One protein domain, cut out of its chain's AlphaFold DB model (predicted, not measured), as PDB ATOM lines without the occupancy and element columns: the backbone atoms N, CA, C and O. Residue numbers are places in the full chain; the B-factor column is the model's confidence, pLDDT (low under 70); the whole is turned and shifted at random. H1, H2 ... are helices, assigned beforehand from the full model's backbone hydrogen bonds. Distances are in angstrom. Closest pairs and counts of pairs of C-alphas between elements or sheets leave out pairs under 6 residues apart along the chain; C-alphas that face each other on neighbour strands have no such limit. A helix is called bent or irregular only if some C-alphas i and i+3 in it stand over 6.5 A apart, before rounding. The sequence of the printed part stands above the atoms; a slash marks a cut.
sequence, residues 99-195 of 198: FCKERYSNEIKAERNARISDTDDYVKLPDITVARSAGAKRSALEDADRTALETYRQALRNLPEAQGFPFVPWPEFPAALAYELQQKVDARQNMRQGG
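AT A GLANCE: This is residues 99 to 195 of the 198 residues of an uncharacterized protein of Burkholderiales bacterium 1_1_47 (UniProt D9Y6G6). Two long helices, H1 and H3, lie side by side, running opposite ways, and H4 slants away from H1 as a V, where residues 189 to 195 stick out. The link 162 to 177 folds back from H3 to H4. The 97 printed residues hold helices H1, H2, H3, H4 and no named strand: all helix, only just compact, close to loose, radius of gyration of the C-alphas 14.6 A, spans 46 by 31 by 19 A.

IN THESE COORDINATES: H1, residues 99 to 117, 27.1 A, begins at C-alpha 99 (9.667, -24.826, -24.403). H3, 143 to 161, 28.1 A, is irregular: C-alphas 157 and 160 are 7.3 A apart. H2 is 120 to 124. H4, 178 to 193, 22.1 A, ends at C-alpha 193 (9.781, -26.104, -2.516).

HOW THE PARTS SIT: H1 residues 109 to 116 touch H3 at a shallow tilt of 19 degrees; closest C-alphas Arg 112 and Leu 156, 6.1 A. H4 is close but not clearly touching H1 (Arg 115 to Leu 181 C-alphas, 7.9 A), a steep tilt of 43 degrees. H2 and H4 are apart. Every O i to N i+4 pair is within hydrogen-bond range in H1, H2 and H4; 13 of 15 in H3.

THE WHOLE: The printed part has no cut. Links H2 to H3 and H3 to H4 are long. Residues 193 to 195 are under pLDDT 70.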
ATOM      1  N   PHE A  99       9.242 -25.596 -25.570       96.88
ATOM      2  CA  PHE A  99       9.667 -24.826 -24.403       96.88
ATOM      3  C   PHE A  99       9.675 -25.682 -23.132       96.88
ATOM      4  O   PHE A  99      10.680 -25.745 -22.423       96.88
ATOM      5  N   CYS A 100       8.583 -26.412 -22.874       97.25
ATOM      6  CA  CYS A 100       8.470 -27.261 -21.688       97.25
ATOM      7  C   CYS A 100       9.529 -28.368 -21.673       97.25
ATOM      8  O   CYS A 100      10.146 -28.632 -20.638       97.25
ATOM      9  N   LYS A 101       9.776 -29.008 -22.824       96.56
ATOM     10  CA  LYS A 101      10.783 -30.066 -22.942       96.56
ATOM     11  C   LYS A 101      12.196 -29.524 -22.753       96.56
ATOM     12  O   LYS A 101      12.995 -30.174 -22.076       96.56
ATOM     13  N   GLU A 102      12.522 -28.369 -23.326       97.00
ATOM     14  CA  GLU A 102      13.833 -27.735 -23.164       97.00
ATOM     15  C   GLU A 102      14.077 -27.324 -21.711       97.00
ATOM     16  O   GLU A 102      15.098 -27.697 -21.122       97.00
ATOM     17  N   ARG A 103      13.110 -26.638 -21.097       96.31
ATOM     18  CA  ARG A 103      13.180 -26.233 -19.693       96.31
ATOM     19  C   ARG A 103      13.386 -27.432 -18.771       96.31
ATOM     20  O   ARG A 103      14.342 -27.452 -17.996       96.31
ATOM     21  N   TYR A 104      12.554 -28.461 -18.906       97.06
ATOM     22  CA  TYR A 104      12.668 -29.662 -18.083       97.06
ATOM     23  C   TYR A 104      13.982 -30.411 -18.342       97.06
ATOM     24  O   TYR A 104      14.624 -30.892 -17.412       97.06
ATOM     25  N   SER A 105      14.470 -30.427 -19.586       97.38
ATOM     26  CA  SER A 105      15.802 -30.959 -19.903       97.38
ATOM     27  C   SER A 105      16.916 -30.241 -19.145       97.38
ATOM     28  O   SER A 105      17.855 -30.889 -18.677       97.38
ATOM     29  N   ASN A 106      16.826 -28.918 -19.006       97.00
ATOM     30  CA  ASN A 106      17.797 -28.128 -18.255       97.00
ATOM     31  C   ASN A 106      17.706 -28.399 -16.746       97.00
ATOM     32  O   ASN A 106      18.745 -28.545 -16.102       97.00
ATOM     33  N   GLU A 107      16.502 -28.573 -16.198       95.62
ATOM     34  CA  GLU A 107      16.306 -28.985 -14.800       95.62
ATOM     35  C   GLU A 107      16.929 -30.358 -14.512       95.62
ATOM     36  O   GLU A 107      17.675 -30.511 -13.541       95.62
ATOM     37  N   ILE A 108      16.702 -31.346 -15.385       96.75
ATOM     38  CA  ILE A 108      17.302 -32.680 -15.250       96.75
ATOM     39  C   ILE A 108      18.828 -32.613 -15.390       96.75
ATOM     40  O   ILE A 108      19.544 -33.235 -14.607       96.75
ATOM     41  N   LYS A 109      19.372 -31.817 -16.318       97.94
ATOM     42  CA  LYS A 109      20.829 -31.612 -16.425       97.94
ATOM     43  C   LYS A 109      21.417 -30.970 -15.167       97.94
ATOM     44  O   LYS A 109      22.494 -31.383 -14.732       97.94
ATOM     45  N   ALA A 110      20.729 -29.992 -14.580       97.00
ATOM     46  CA  ALA A 110      21.159 -29.332 -13.352       97.00
ATOM     47  C   ALA A 110      21.150 -30.301 -12.159       97.00
ATOM     48  O   ALA A 110      22.138 -30.388 -11.431       97.00
ATOM     49  N   GLU A 111      20.086 -31.094 -11.992       96.81
ATOM     50  CA  GLU A 111      20.020 -32.119 -10.944       96.81
ATOM     51  C   GLU A 111      21.076 -33.214 -11.143       96.81
ATOM     52  O   GLU A 111      21.709 -33.645 -10.182       96.81
ATOM     53  N   ARG A 112      21.338 -33.618 -12.391       97.88
ATOM     54  CA  ARG A 112      22.423 -34.546 -12.736       97.88
ATOM     55  C   ARG A 112      23.773 -34.006 -12.271       97.88
ATOM     56  O   ARG A 112      24.537 -34.740 -11.651       97.88
ATOM     57  N   ASN A 113      24.063 -32.735 -12.547       98.19
ATOM     58  CA  ASN A 113      25.308 -32.099 -12.116       98.19
ATOM     59  C   ASN A 113      25.404 -32.031 -10.586       98.19
ATOM     60  O   ASN A 113      26.468 -32.309 -10.037       98.19
ATOM     61  N   ALA A 114      24.296 -31.740  -9.896       97.94
ATOM     62  CA  ALA A 114      24.248 -31.745  -8.435       97.94
ATOM     63  C   ALA A 114      24.544 -33.138  -7.853       97.94
ATOM     64  O   ALA A 114      25.381 -33.251  -6.968       97.94
ATOM     65  N   ARG A 115      23.957 -34.213  -8.398       97.94
ATOM     66  CA  ARG A 115      24.228 -35.600  -7.959       97.94
ATOM     67  C   ARG A 115      25.668 -36.054  -8.225       97.94
ATOM     68  O   ARG A 115      26.234 -36.827  -7.453       97.94
ATOM     69  N   ILE A 116      26.284 -35.574  -9.308       97.88
ATOM     70  CA  ILE A 116      27.723 -35.772  -9.535       97.88
ATOM     71  C   ILE A 116      28.516 -35.025  -8.457       97.88
ATOM     72  O   ILE A 116      29.368 -35.624  -7.813       97.88
ATOM     73  N   SER A 117      28.205 -33.755  -8.198       97.69
ATOM     74  CA  SER A 117      28.892 -32.975  -7.163       97.69
ATOM     75  C   SER A 117      28.747 -33.596  -5.767       97.69
ATOM     76  O   SER A 117      29.735 -33.713  -5.047       97.69
ATOM     77  N   ASP A 118      27.563 -34.111  -5.423       96.75
ATOM     78  CA  ASP A 118      27.285 -34.800  -4.156       96.75
ATOM     79  C   ASP A 118      28.209 -35.983  -3.887       96.75
ATOM     80  O   ASP A 118      28.359 -36.392  -2.732       96.75
ATOM     81  N   THR A 119      28.770 -36.563  -4.950       96.94
ATOM     82  CA  THR A 119      29.599 -37.758  -4.873       96.94
ATOM     83  C   THR A 119      31.093 -37.498  -5.026       96.94
ATOM     84  O   THR A 119      31.880 -38.440  -4.943       96.94
ATOM     85  N   ASP A 120      31.513 -36.247  -5.223       96.25
ATOM     86  CA  ASP A 120      32.917 -35.921  -5.479       96.25
ATOM     87  C   ASP A 120      33.838 -36.268  -4.304       96.25
ATOM     88  O   ASP A 120      34.929 -36.797  -4.524       96.25
ATOM     89  N   ASP A 121      33.402 -36.028  -3.068       94.94
ATOM     90  CA  ASP A 121      34.223 -36.299  -1.882       94.94
ATOM     91  C   ASP A 121      34.461 -37.800  -1.681       94.94
ATOM     92  O   ASP A 121      35.568 -38.204  -1.324       94.94
ATOM     93  N   TYR A 122      33.469 -38.642  -1.999       94.31
ATOM     94  CA  TYR A 122      33.607 -40.100  -1.905       94.31
ATOM     95  C   TYR A 122      34.642 -40.660  -2.892       94.31
ATOM     96  O   TYR A 122      35.284 -41.676  -2.615       94.31
ATOM     97  N   VAL A 123      34.825 -39.988  -4.035       93.38
ATOM     98  CA  VAL A 123      35.838 -40.342  -5.042       93.38
ATOM     99  C   VAL A 123      37.220 -39.819  -4.649       93.38
ATOM    100  O   VAL A 123      38.206 -40.533  -4.801       93.38
ATOM    101  N   LYS A 124      37.310 -38.578  -4.158       93.06
ATOM    102  CA  LYS A 124      38.593 -37.908  -3.881       93.06
ATOM    103  C   LYS A 124      39.279 -38.412  -2.613       93.06
ATOM    104  O   LYS A 124      40.503 -38.368  -2.538       93.06
ATOM    105  N   LEU A 125      38.508 -38.834  -1.611       93.69
ATOM    106  CA  LEU A 125      39.027 -39.166  -0.287       93.69
ATOM    107  C   LEU A 125      39.051 -40.695  -0.072       93.69
ATOM    108  O   LEU A 125      37.989 -41.323   0.030       93.69
ATOM    109  N   PRO A 126      40.240 -41.324   0.015       86.94
ATOM    110  CA  PRO A 126      40.355 -42.772   0.205       86.94
ATOM    111  C   PRO A 126      39.870 -43.233   1.592       86.94
ATOM    112  O   PRO A 126      39.253 -44.291   1.698       86.94
ATOM    113  N   ASP A 127      40.038 -42.402   2.623       90.44
ATOM    114  CA  ASP A 127      39.706 -42.738   4.018       90.44
ATOM    115  C   ASP A 127      38.317 -42.247   4.464       90.44
ATOM    116  O   ASP A 127      38.003 -42.195   5.656       90.44
ATOM    117  N   ILE A 128      37.464 -41.842   3.519       93.88
ATOM    118  CA  ILE A 128      36.115 -41.377   3.845       93.88
ATOM    119  C   ILE A 128      35.276 -42.509   4.445       93.88
ATOM    120  O   ILE A 128      35.236 -43.633   3.943       93.88
ATOM    121  N   THR A 129      34.565 -42.188   5.522       95.69
ATOM    122  CA  THR A 129      33.557 -43.074   6.111       95.69
ATOM    123  C   THR A 129      32.168 -42.597   5.726       95.69
ATOM    124  O   THR A 129      31.997 -41.406   5.479       95.69
ATOM    125  N   VAL A 130      31.178 -43.489   5.698       95.62
ATOM    126  CA  VAL A 130      29.788 -43.200   5.305       95.62
ATOM    127  C   VAL A 130      28.802 -43.878   6.249       95.62
ATOM    128  O   VAL A 130      29.107 -44.926   6.822       95.62
ATOM    129  N   ALA A 131      27.618 -43.294   6.425       95.75
ATOM    130  CA  ALA A 131      26.499 -43.926   7.115       95.75
ATOM    131  C   ALA A 131      25.596 -44.651   6.106       95.75
ATOM    132  O   ALA A 131      25.014 -44.023   5.227       95.75
ATOM    133  N   ARG A 132      25.439 -45.972   6.252       94.31
ATOM    134  CA  ARG A 132      24.589 -46.779   5.352       94.31
ATOM    135  C   ARG A 132      23.091 -46.668   5.674       94.31
ATOM    136  O   ARG A 132      22.256 -46.992   4.838       94.31
ATOM    137  N   SER A 133      22.747 -46.210   6.876       94.81
ATOM    138  CA  SER A 133      21.373 -45.954   7.313       94.81
ATOM    139  C   SER A 133      21.337 -44.973   8.490       94.81
ATOM    140  O   SER A 133      22.373 -44.600   9.052       94.81
ATOM    141  N   ALA A 134      20.132 -44.546   8.875       94.88
ATOM    142  CA  ALA A 134      19.930 -43.632   9.993       94.88
ATOM    143  C   ALA A 134      20.457 -44.207  11.312       94.88
ATOM    144  O   ALA A 134      20.092 -45.307  11.718       94.88
ATOM    145  N   GLY A 135      21.328 -43.445  11.977       93.00
ATOM    146  CA  GLY A 135      21.943 -43.839  13.247       93.00
ATOM    147  C   GLY A 135      22.993 -44.953  13.143       93.00
ATOM    148  O   GLY A 135      23.552 -45.339  14.167       93.00
ATOM    149  N   ALA A 136      23.296 -45.465  11.943       93.25
ATOM    150  CA  ALA A 136      24.326 -46.484  11.773       93.25
ATOM    151  C   ALA A 136      25.725 -45.930  12.059       93.25
ATOM    152  O   ALA A 136      26.052 -44.783  11.735       93.25
ATOM    153  N   LYS A 137      26.589 -46.789  12.610       95.06
ATOM    154  CA  LYS A 137      28.015 -46.484  12.730       95.06
ATOM    155  C   LYS A 137      28.595 -46.271  11.332       95.06
ATOM    156  O   LYS A 137      28.369 -47.081  10.435       95.06
ATOM    157  N   ARG A 138      29.363 -45.194  11.166       96.44
ATOM    158  CA  ARG A 138      30.039 -44.915   9.899       96.44
ATOM    159  C   ARG A 138      31.121 -45.960   9.633       96.44
ATOM    160  O   ARG A 138      31.864 -46.324  10.546       96.44
ATOM    161  N   SER A 139      31.223 -46.411   8.390       94.94
ATOM    162  CA  SER A 139      32.242 -47.359   7.927       94.94
ATOM    163  C   SER A 139      32.950 -46.808   6.696       94.94
ATOM    164  O   SER A 139      32.340 -46.052   5.942       94.94
ATOM    165  N   ALA A 140      34.208 -47.187   6.480       95.19
ATOM    166  CA  ALA A 140      34.898 -46.892   5.226       95.19
ATOM    167  C   ALA A 140      34.169 -47.536   4.033       95.19
ATOM    168  O   ALA A 140      33.442 -48.521   4.203       95.19
ATOM    169  N   LEU A 141      34.347 -46.957   2.846       95.06
ATOM    170  CA  LEU A 141      33.913 -47.579   1.597       95.06
ATOM    171  C   LEU A 141      34.854 -48.725   1.236       95.06
ATOM    172  O   LEU A 141      36.073 -48.550   1.241       95.06
ATOM    173  N   GLU A 142      34.277 -49.869   0.890       93.81
ATOM    174  CA  GLU A 142      35.017 -51.009   0.352       93.81
ATOM    175  C   GLU A 142      35.265 -50.821  -1.153       93.81
ATOM    176  O   GLU A 142      34.596 -50.018  -1.811       93.81
ATOM    177  N   ASP A 143      36.192 -51.585  -1.731       93.75
ATOM    178  CA  ASP A 143      36.512 -51.491  -3.165       93.75
ATOM    179  C   ASP A 143      35.272 -51.708  -4.048       93.75
ATOM    180  O   ASP A 143      35.049 -50.971  -5.009       93.75
ATOM    181  N   ALA A 144      34.402 -52.649  -3.667       95.25
ATOM    182  CA  ALA A 144      33.138 -52.890  -4.358       95.25
ATOM    183  C   ALA A 144      32.190 -51.675  -4.304       95.25
ATOM    184  O   ALA A 144      31.537 -51.356  -5.300       95.25
ATOM    185  N   ASP A 145      32.148 -50.952  -3.176       96.06
ATOM    186  CA  ASP A 145      31.343 -49.733  -3.042       96.06
ATOM    187  C   ASP A 145      31.880 -48.620  -3.956       96.06
ATOM    188  O   ASP A 145      31.107 -47.861  -4.547       96.06
ATOM    189  N   ARG A 146      33.209 -48.539  -4.108       95.25
ATOM    190  CA  ARG A 146      33.875 -47.576  -4.997       95.25
ATOM    191  C   ARG A 146      33.575 -47.871  -6.465       95.25
ATOM    192  O   ARG A 146      33.184 -46.959  -7.190       95.25
ATOM    193  N   THR A 147      33.639 -49.136  -6.885       96.31
ATOM    194  CA  THR A 147      33.231 -49.547  -8.241       96.31
ATOM    195  C   THR A 147      31.753 -49.235  -8.515       96.31
ATOM    196  O   THR A 147      31.403 -48.735  -9.591       96.31
ATOM    197  N   ALA A 148      30.867 -49.471  -7.541       97.69
ATOM    198  CA  ALA A 148      29.449 -49.128  -7.665       97.69
ATOM    199  C   ALA A 148      29.235 -47.608  -7.797       97.69
ATOM    200  O   ALA A 148      28.425 -47.159  -8.611       97.69
ATOM    201  N   LEU A 149      29.995 -46.806  -7.048       97.44
ATOM    202  CA  LEU A 149      29.965 -45.351  -7.152       97.44
ATOM    203  C   LEU A 149      30.427 -44.848  -8.530       97.44
ATOM    204  O   LEU A 149      29.796 -43.958  -9.105       97.44
ATOM    205  N   GLU A 150      31.508 -45.401  -9.075       97.25
ATOM    206  CA  GLU A 150      31.992 -45.045 -10.413       97.25
ATOM    207  C   GLU A 150      30.962 -45.384 -11.496       97.25
ATOM    208  O   GLU A 150      30.664 -44.546 -12.351       97.25
ATOM    209  N   THR A 151      30.348 -46.567 -11.394       98.12
ATOM    210  CA  THR A 151      29.265 -47.015 -12.282       98.12
ATOM    211  C   THR A 151      28.075 -46.055 -12.233       98.12
ATOM    212  O   THR A 151      27.586 -45.608 -13.272       98.12
ATOM    213  N   TYR A 152      27.648 -45.665 -11.029       98.50
ATOM    214  CA  TYR A 152      26.581 -44.685 -10.824       98.50
ATOM    215  C   TYR A 152      26.907 -43.323 -11.453       98.50
ATOM    216  O   TYR A 152      26.094 -42.755 -12.188       98.50
ATOM    217  N   ARG A 153      28.117 -42.800 -11.218       98.38
ATOM    218  CA  ARG A 153      28.566 -41.526 -11.804       98.38
ATOM    219  C   ARG A 153      28.599 -41.593 -13.328       98.38
ATOM    220  O   ARG A 153      28.234 -40.615 -13.978       98.38
ATOM    221  N   GLN A 154      28.998 -42.723 -13.908       98.31
ATOM    222  CA  GLN A 154      28.972 -42.895 -15.357       98.31
ATOM    223  C   GLN A 154      27.540 -42.939 -15.900       98.31
ATOM    224  O   GLN A 154      27.246 -42.260 -16.883       98.31
ATOM    225  N   ALA A 155      26.623 -43.639 -15.228       98.19
ATOM    226  CA  ALA A 155      25.209 -43.647 -15.601       98.19
ATOM    227  C   ALA A 155      24.593 -42.235 -15.555       98.19
ATOM    228  O   ALA A 155      23.865 -41.847 -16.467       98.19
ATOM    229  N   LEU A 156      24.944 -41.420 -14.552       98.25
ATOM    230  CA  LEU A 156      24.552 -40.005 -14.500       98.25
ATOM    231  C   LEU A 156      25.114 -39.193 -15.675       98.25
ATOM    232  O   LEU A 156      24.425 -38.321 -16.207       98.25
ATOM    233  N   ARG A 157      26.364 -39.436 -16.085       98.06
ATOM    234  CA  ARG A 157      26.964 -38.745 -17.238       98.06
ATOM    235  C   ARG A 157      26.251 -39.082 -18.540       98.06
ATOM    236  O   ARG A 157      25.992 -38.158 -19.304       98.06
ATOM    237  N   ASN A 158      25.881 -40.347 -18.718       97.88
ATOM    238  CA  ASN A 158      25.206 -40.864 -19.909       97.88
ATOM    239  C   ASN A 158      23.703 -40.518 -19.956       97.88
ATOM    240  O   ASN A 158      23.067 -40.686 -20.991       97.88
ATOM    241  N   LEU A 159      23.114 -40.030 -18.857       96.75
ATOM    242  CA  LEU A 159      21.677 -39.747 -18.759       96.75
ATOM    243  C   LEU A 159      21.117 -38.867 -19.902       96.75
ATOM    244  O   LEU A 159      20.051 -39.204 -20.413       96.75
ATOM    245  N   PRO A 160      21.789 -37.781 -20.350       96.38
ATOM    246  CA  PRO A 160      21.305 -36.952 -21.461       96.38
ATOM    247  C   PRO A 160      21.269 -37.658 -22.823       96.38
ATOM    248  O   PRO A 160      20.615 -37.168 -23.738       96.38
ATOM    249  N   GLU A 161      21.975 -38.779 -22.958       96.00
ATOM    250  CA  GLU A 161      22.055 -39.589 -24.178       96.00
ATOM    251  C   GLU A 161      21.062 -40.763 -24.149       96.00
ATOM    252  O   GLU A 161      20.881 -41.459 -25.147       96.00
ATOM    253  N   ALA A 162      20.390 -40.989 -23.015       95.31
ATOM    254  CA  ALA A 162      19.418 -42.059 -22.870       95.31
ATOM    255  C   ALA A 162      18.169 -41.811 -23.734       95.31
ATOM    256  O   ALA A 162      17.634 -40.700 -23.815       95.31
ATOM    257  N   GLN A 163      17.655 -42.881 -24.342       95.12
ATOM    258  CA  GLN A 163      16.414 -42.825 -25.108       95.12
ATOM    259  C   GLN A 163      15.258 -42.344 -24.220       95.12
ATOM    260  O   GLN A 163      15.021 -42.878 -23.140       95.12
ATOM    261  N   GLY A 164      14.521 -41.340 -24.699       93.25
ATOM    262  CA  GLY A 164      13.401 -40.748 -23.962       93.25
ATOM    263  C   GLY A 164      13.784 -39.581 -23.050       93.25
ATOM    264  O   GLY A 164      12.902 -39.024 -22.396       93.25
ATOM    265  N   PHE A 165      15.056 -39.160 -23.019       95.50
ATOM    266  CA  PHE A 165      15.467 -37.957 -22.295       95.50
ATOM    267  C   PHE A 165      14.612 -36.736 -22.714       95.50
ATOM    268  O   PHE A 165      14.363 -36.536 -23.912       95.50
ATOM    269  N   PRO A 166      14.137 -35.905 -21.763       96.69
ATOM    270  CA  PRO A 166      14.444 -35.881 -20.319       96.69
ATOM    271  C   PRO A 166      13.564 -36.760 -19.407       96.69
ATOM    272  O   PRO A 166      13.735 -36.737 -18.192       96.69
ATOM    273  N   PHE A 167      12.632 -37.545 -19.947       96.31
ATOM    274  CA  PHE A 167      11.648 -38.323 -19.176       96.31
ATOM    275  C   PHE A 167      12.149 -39.730 -18.828       96.31
ATOM    276  O   PHE A 167      11.433 -40.721 -18.956       96.31
ATOM    277  N   VAL A 168      13.406 -39.817 -18.405       94.75
ATOM    278  CA  VAL A 168      14.085 -41.073 -18.066       94.75
ATOM    279  C   VAL A 168      14.180 -41.238 -16.548       94.75
ATOM    280  O   VAL A 168      14.251 -40.237 -15.826       94.75
ATOM    281  N   PRO A 169      14.168 -42.477 -16.026       94.69
ATOM    282  CA  PRO A 169      14.374 -42.708 -14.604       94.69
ATOM    283  C   PRO A 169      15.808 -42.343 -14.209       94.69
ATOM    284  O   PRO A 169      16.748 -42.488 -14.991       94.69
ATOM    285  N   TRP A 170      15.978 -41.886 -12.970       96.44
ATOM    286  CA  TRP A 170      17.310 -41.676 -12.414       96.44
ATOM    287  C   TRP A 170      18.027 -43.016 -12.202       96.44
ATOM    288  O   TRP A 170      17.368 -43.982 -11.816       96.44
ATOM    289  N   PRO A 171      19.361 -43.076 -12.373       97.25
ATOM    290  CA  PRO A 171      20.135 -44.237 -11.959       97.25
ATOM    291  C   PRO A 171      19.942 -44.508 -10.463       97.25
ATOM    292  O   PRO A 171      19.871 -43.563  -9.667       97.25
ATOM    293  N   GLU A 172      19.877 -45.783 -10.088       97.06
ATOM    294  CA  GLU A 172      19.786 -46.195  -8.687       97.06
ATOM    295  C   GLU A 172      21.049 -45.798  -7.920       97.06
ATOM    296  O   GLU A 172      22.161 -45.856  -8.449       97.06
ATOM    297  N   PHE A 173      20.886 -45.376  -6.665       97.94
ATOM    298  CA  PHE A 173      22.036 -45.046  -5.833       97.94
ATOM    299  C   PHE A 173      22.863 -46.299  -5.506       97.94
ATOM    300  O   PHE A 173      22.292 -47.366  -5.279       97.94
ATOM    301  N   PRO A 174      24.197 -46.172  -5.372       97.62
ATOM    302  CA  PRO A 174      25.016 -47.231  -4.797       97.62
ATOM    303  C   PRO A 174      24.513 -47.579  -3.392       97.62
ATOM    304  O   PRO A 174      24.320 -46.677  -2.577       97.62
ATOM    305  N   ALA A 175      24.342 -48.865  -3.083       96.56
ATOM    306  CA  ALA A 175      23.728 -49.311  -1.826       96.56
ATOM    307  C   ALA A 175      24.402 -48.721  -0.570       96.56
ATOM    308  O   ALA A 175      23.720 -48.310   0.366       96.56
ATOM    309  N   ALA A 176      25.733 -48.606  -0.574       95.62
ATOM    310  CA  ALA A 176      26.510 -48.010   0.516       95.62
ATOM    311  C   ALA A 176      26.232 -46.521   0.763       95.62
ATOM    312  O   ALA A 176      26.415 -46.036   1.878       95.62
ATOM    313  N   LEU A 177      25.825 -45.804  -0.284       96.75
ATOM    314  CA  LEU A 177      25.656 -44.352  -0.304       96.75
ATOM    315  C   LEU A 177      24.188 -43.928  -0.394       96.75
ATOM    316  O   LEU A 177      23.896 -42.743  -0.262       96.75
ATOM    317  N   ALA A 178      23.264 -44.869  -0.608       97.50
ATOM    318  CA  ALA A 178      21.852 -44.590  -0.852       97.50
ATOM    319  C   ALA A 178      21.238 -43.692   0.227       97.50
ATOM    320  O   ALA A 178      20.542 -42.736  -0.101       97.50
ATOM    321  N   TYR A 179      21.559 -43.945   1.498       97.50
ATOM    322  CA  TYR A 179      21.077 -43.131   2.609       97.50
ATOM    323  C   TYR A 179      21.563 -41.674   2.536       97.50
ATOM    324  O   TYR A 179      20.747 -40.757   2.512       97.50
ATOM    325  N   GLU A 180      22.878 -41.442   2.469       96.75
ATOM    326  CA  GLU A 180      23.434 -40.080   2.456       96.75
ATOM    327  C   GLU A 180      23.070 -39.316   1.172       96.75
ATOM    328  O   GLU A 180      22.792 -38.118   1.219       96.75
ATOM    329  N   LEU A 181      23.026 -39.993   0.018       97.44
ATOM    330  CA  LEU A 181      22.643 -39.363  -1.247       97.44
ATOM    331  C   LEU A 181      21.157 -39.008  -1.287       97.44
ATOM    332  O   LEU A 181      20.818 -37.923  -1.761       97.44
ATOM    333  N   GLN A 182      20.282 -39.862  -0.746       97.31
ATOM    334  CA  GLN A 182      18.860 -39.542  -0.636       97.31
ATOM    335  C   GLN A 182      18.650 -38.288   0.219       97.31
ATOM    336  O   GLN A 182      17.934 -37.387  -0.204       97.31
ATOM    337  N   GLN A 183      19.358 -38.153   1.344       96.50
ATOM    338  CA  GLN A 183      19.279 -36.938   2.163       96.50
ATOM    339  C   GLN A 183      19.665 -35.670   1.400       96.50
ATOM    340  O   GLN A 183      19.011 -34.639   1.551       96.50
ATOM    341  N   LYS A 184      20.718 -35.722   0.574       96.44
ATOM    342  CA  LYS A 184      21.136 -34.571  -0.241       96.44
ATOM    343  C   LYS A 184      20.074 -34.203  -1.280       96.44
ATOM    344  O   LYS A 184      19.821 -33.018  -1.506       96.44
ATOM    345  N   VAL A 185      19.424 -35.202  -1.879       96.12
ATOM    346  CA  VAL A 185      18.306 -34.992  -2.812       96.12
ATOM    347  C   VAL A 185      17.109 -34.377  -2.095       96.12
ATOM    348  O   VAL A 185      16.591 -33.366  -2.565       96.12
ATOM    349  N   ASP A 186      16.713 -34.922  -0.947       95.06
ATOM    350  CA  ASP A 186      15.587 -34.423  -0.153       95.06
ATOM    351  C   ASP A 186      15.838 -32.984   0.306       95.06
ATOM    352  O   ASP A 186      14.978 -32.116   0.159       95.06
ATOM    353  N   ALA A 187      17.053 -32.686   0.779       94.25
ATOM    354  CA  ALA A 187      17.452 -31.336   1.160       94.25
ATOM    355  C   ALA A 187      17.305 -30.352  -0.010       94.25
ATOM    356  O   ALA A 187      16.725 -29.279   0.157       94.25
ATOM    357  N   ARG A 188      17.756 -30.723  -1.217       94.06
ATOM    358  CA  ARG A 188      17.576 -29.889  -2.417       94.06
ATOM    359  C   ARG A 188      16.112 -29.724  -2.807       94.06
ATOM    360  O   ARG A 188      15.715 -28.629  -3.197       94.06
ATOM    361  N   GLN A 189      15.310 -30.784  -2.737       90.50
ATOM    362  CA  GLN A 189      13.883 -30.711  -3.053       90.50
ATOM    363  C   GLN A 189      13.148 -29.789  -2.079       90.50
ATOM    364  O   GLN A 189      12.374 -28.943  -2.523       90.50
ATOM    365  N   ASN A 190      13.468 -29.873  -0.789       88.69
ATOM    366  CA  ASN A 190      12.918 -28.992   0.235       88.69
ATOM    367  C   ASN A 190      13.334 -27.534   0.015       88.69
ATOM    368  O   ASN A 190      12.498 -26.645   0.123       88.69
ATOM    369  N   MET A 191      14.589 -27.267  -0.368       87.06
ATOM    370  CA  MET A 191      15.028 -25.907  -0.715       87.06
ATOM    371  C   MET A 191      14.307 -25.352  -1.950       87.06
ATOM    372  O   MET A 191      13.985 -24.169  -1.987       87.06
ATOM    373  N   ARG A 192      14.024 -26.194  -2.954       81.44
ATOM    374  CA  ARG A 192      13.256 -25.794  -4.148       81.44
ATOM    375  C   ARG A 192      11.785 -25.518  -3.832       81.44
ATOM    376  O   ARG A 192      11.215 -24.613  -4.424       81.44
ATOM    377  N   GLN A 193      11.181 -26.283  -2.925       67.50
ATOM    378  CA  GLN A 193       9.781 -26.104  -2.516       67.50
ATOM    379  C   GLN A 193       9.600 -24.980  -1.482       67.50
ATOM    380  O   GLN A 193       8.541 -24.368  -1.426       67.50
ATOM    381  N   GLY A 194      10.630 -24.694  -0.680       55.75
ATOM    382  CA  GLY A 194      10.627 -23.662   0.363       55.75
ATOM    383  C   GLY A 194      11.269 -22.326  -0.035       55.75
ATOM    384  O   GLY A 194      11.499 -21.487   0.834       55.75
ATOM    385  N   GLY A 195      11.609 -22.124  -1.312       40.91
ATOM    386  CA  GLY A 195      12.335 -20.944  -1.783       40.91
ATOM    387  C   GLY A 195      11.468 -19.686  -1.925       40.91
ATOM    388  O   GLY A 195      10.712 -19.577  -2.881       40.91
TER     389      GLY A 195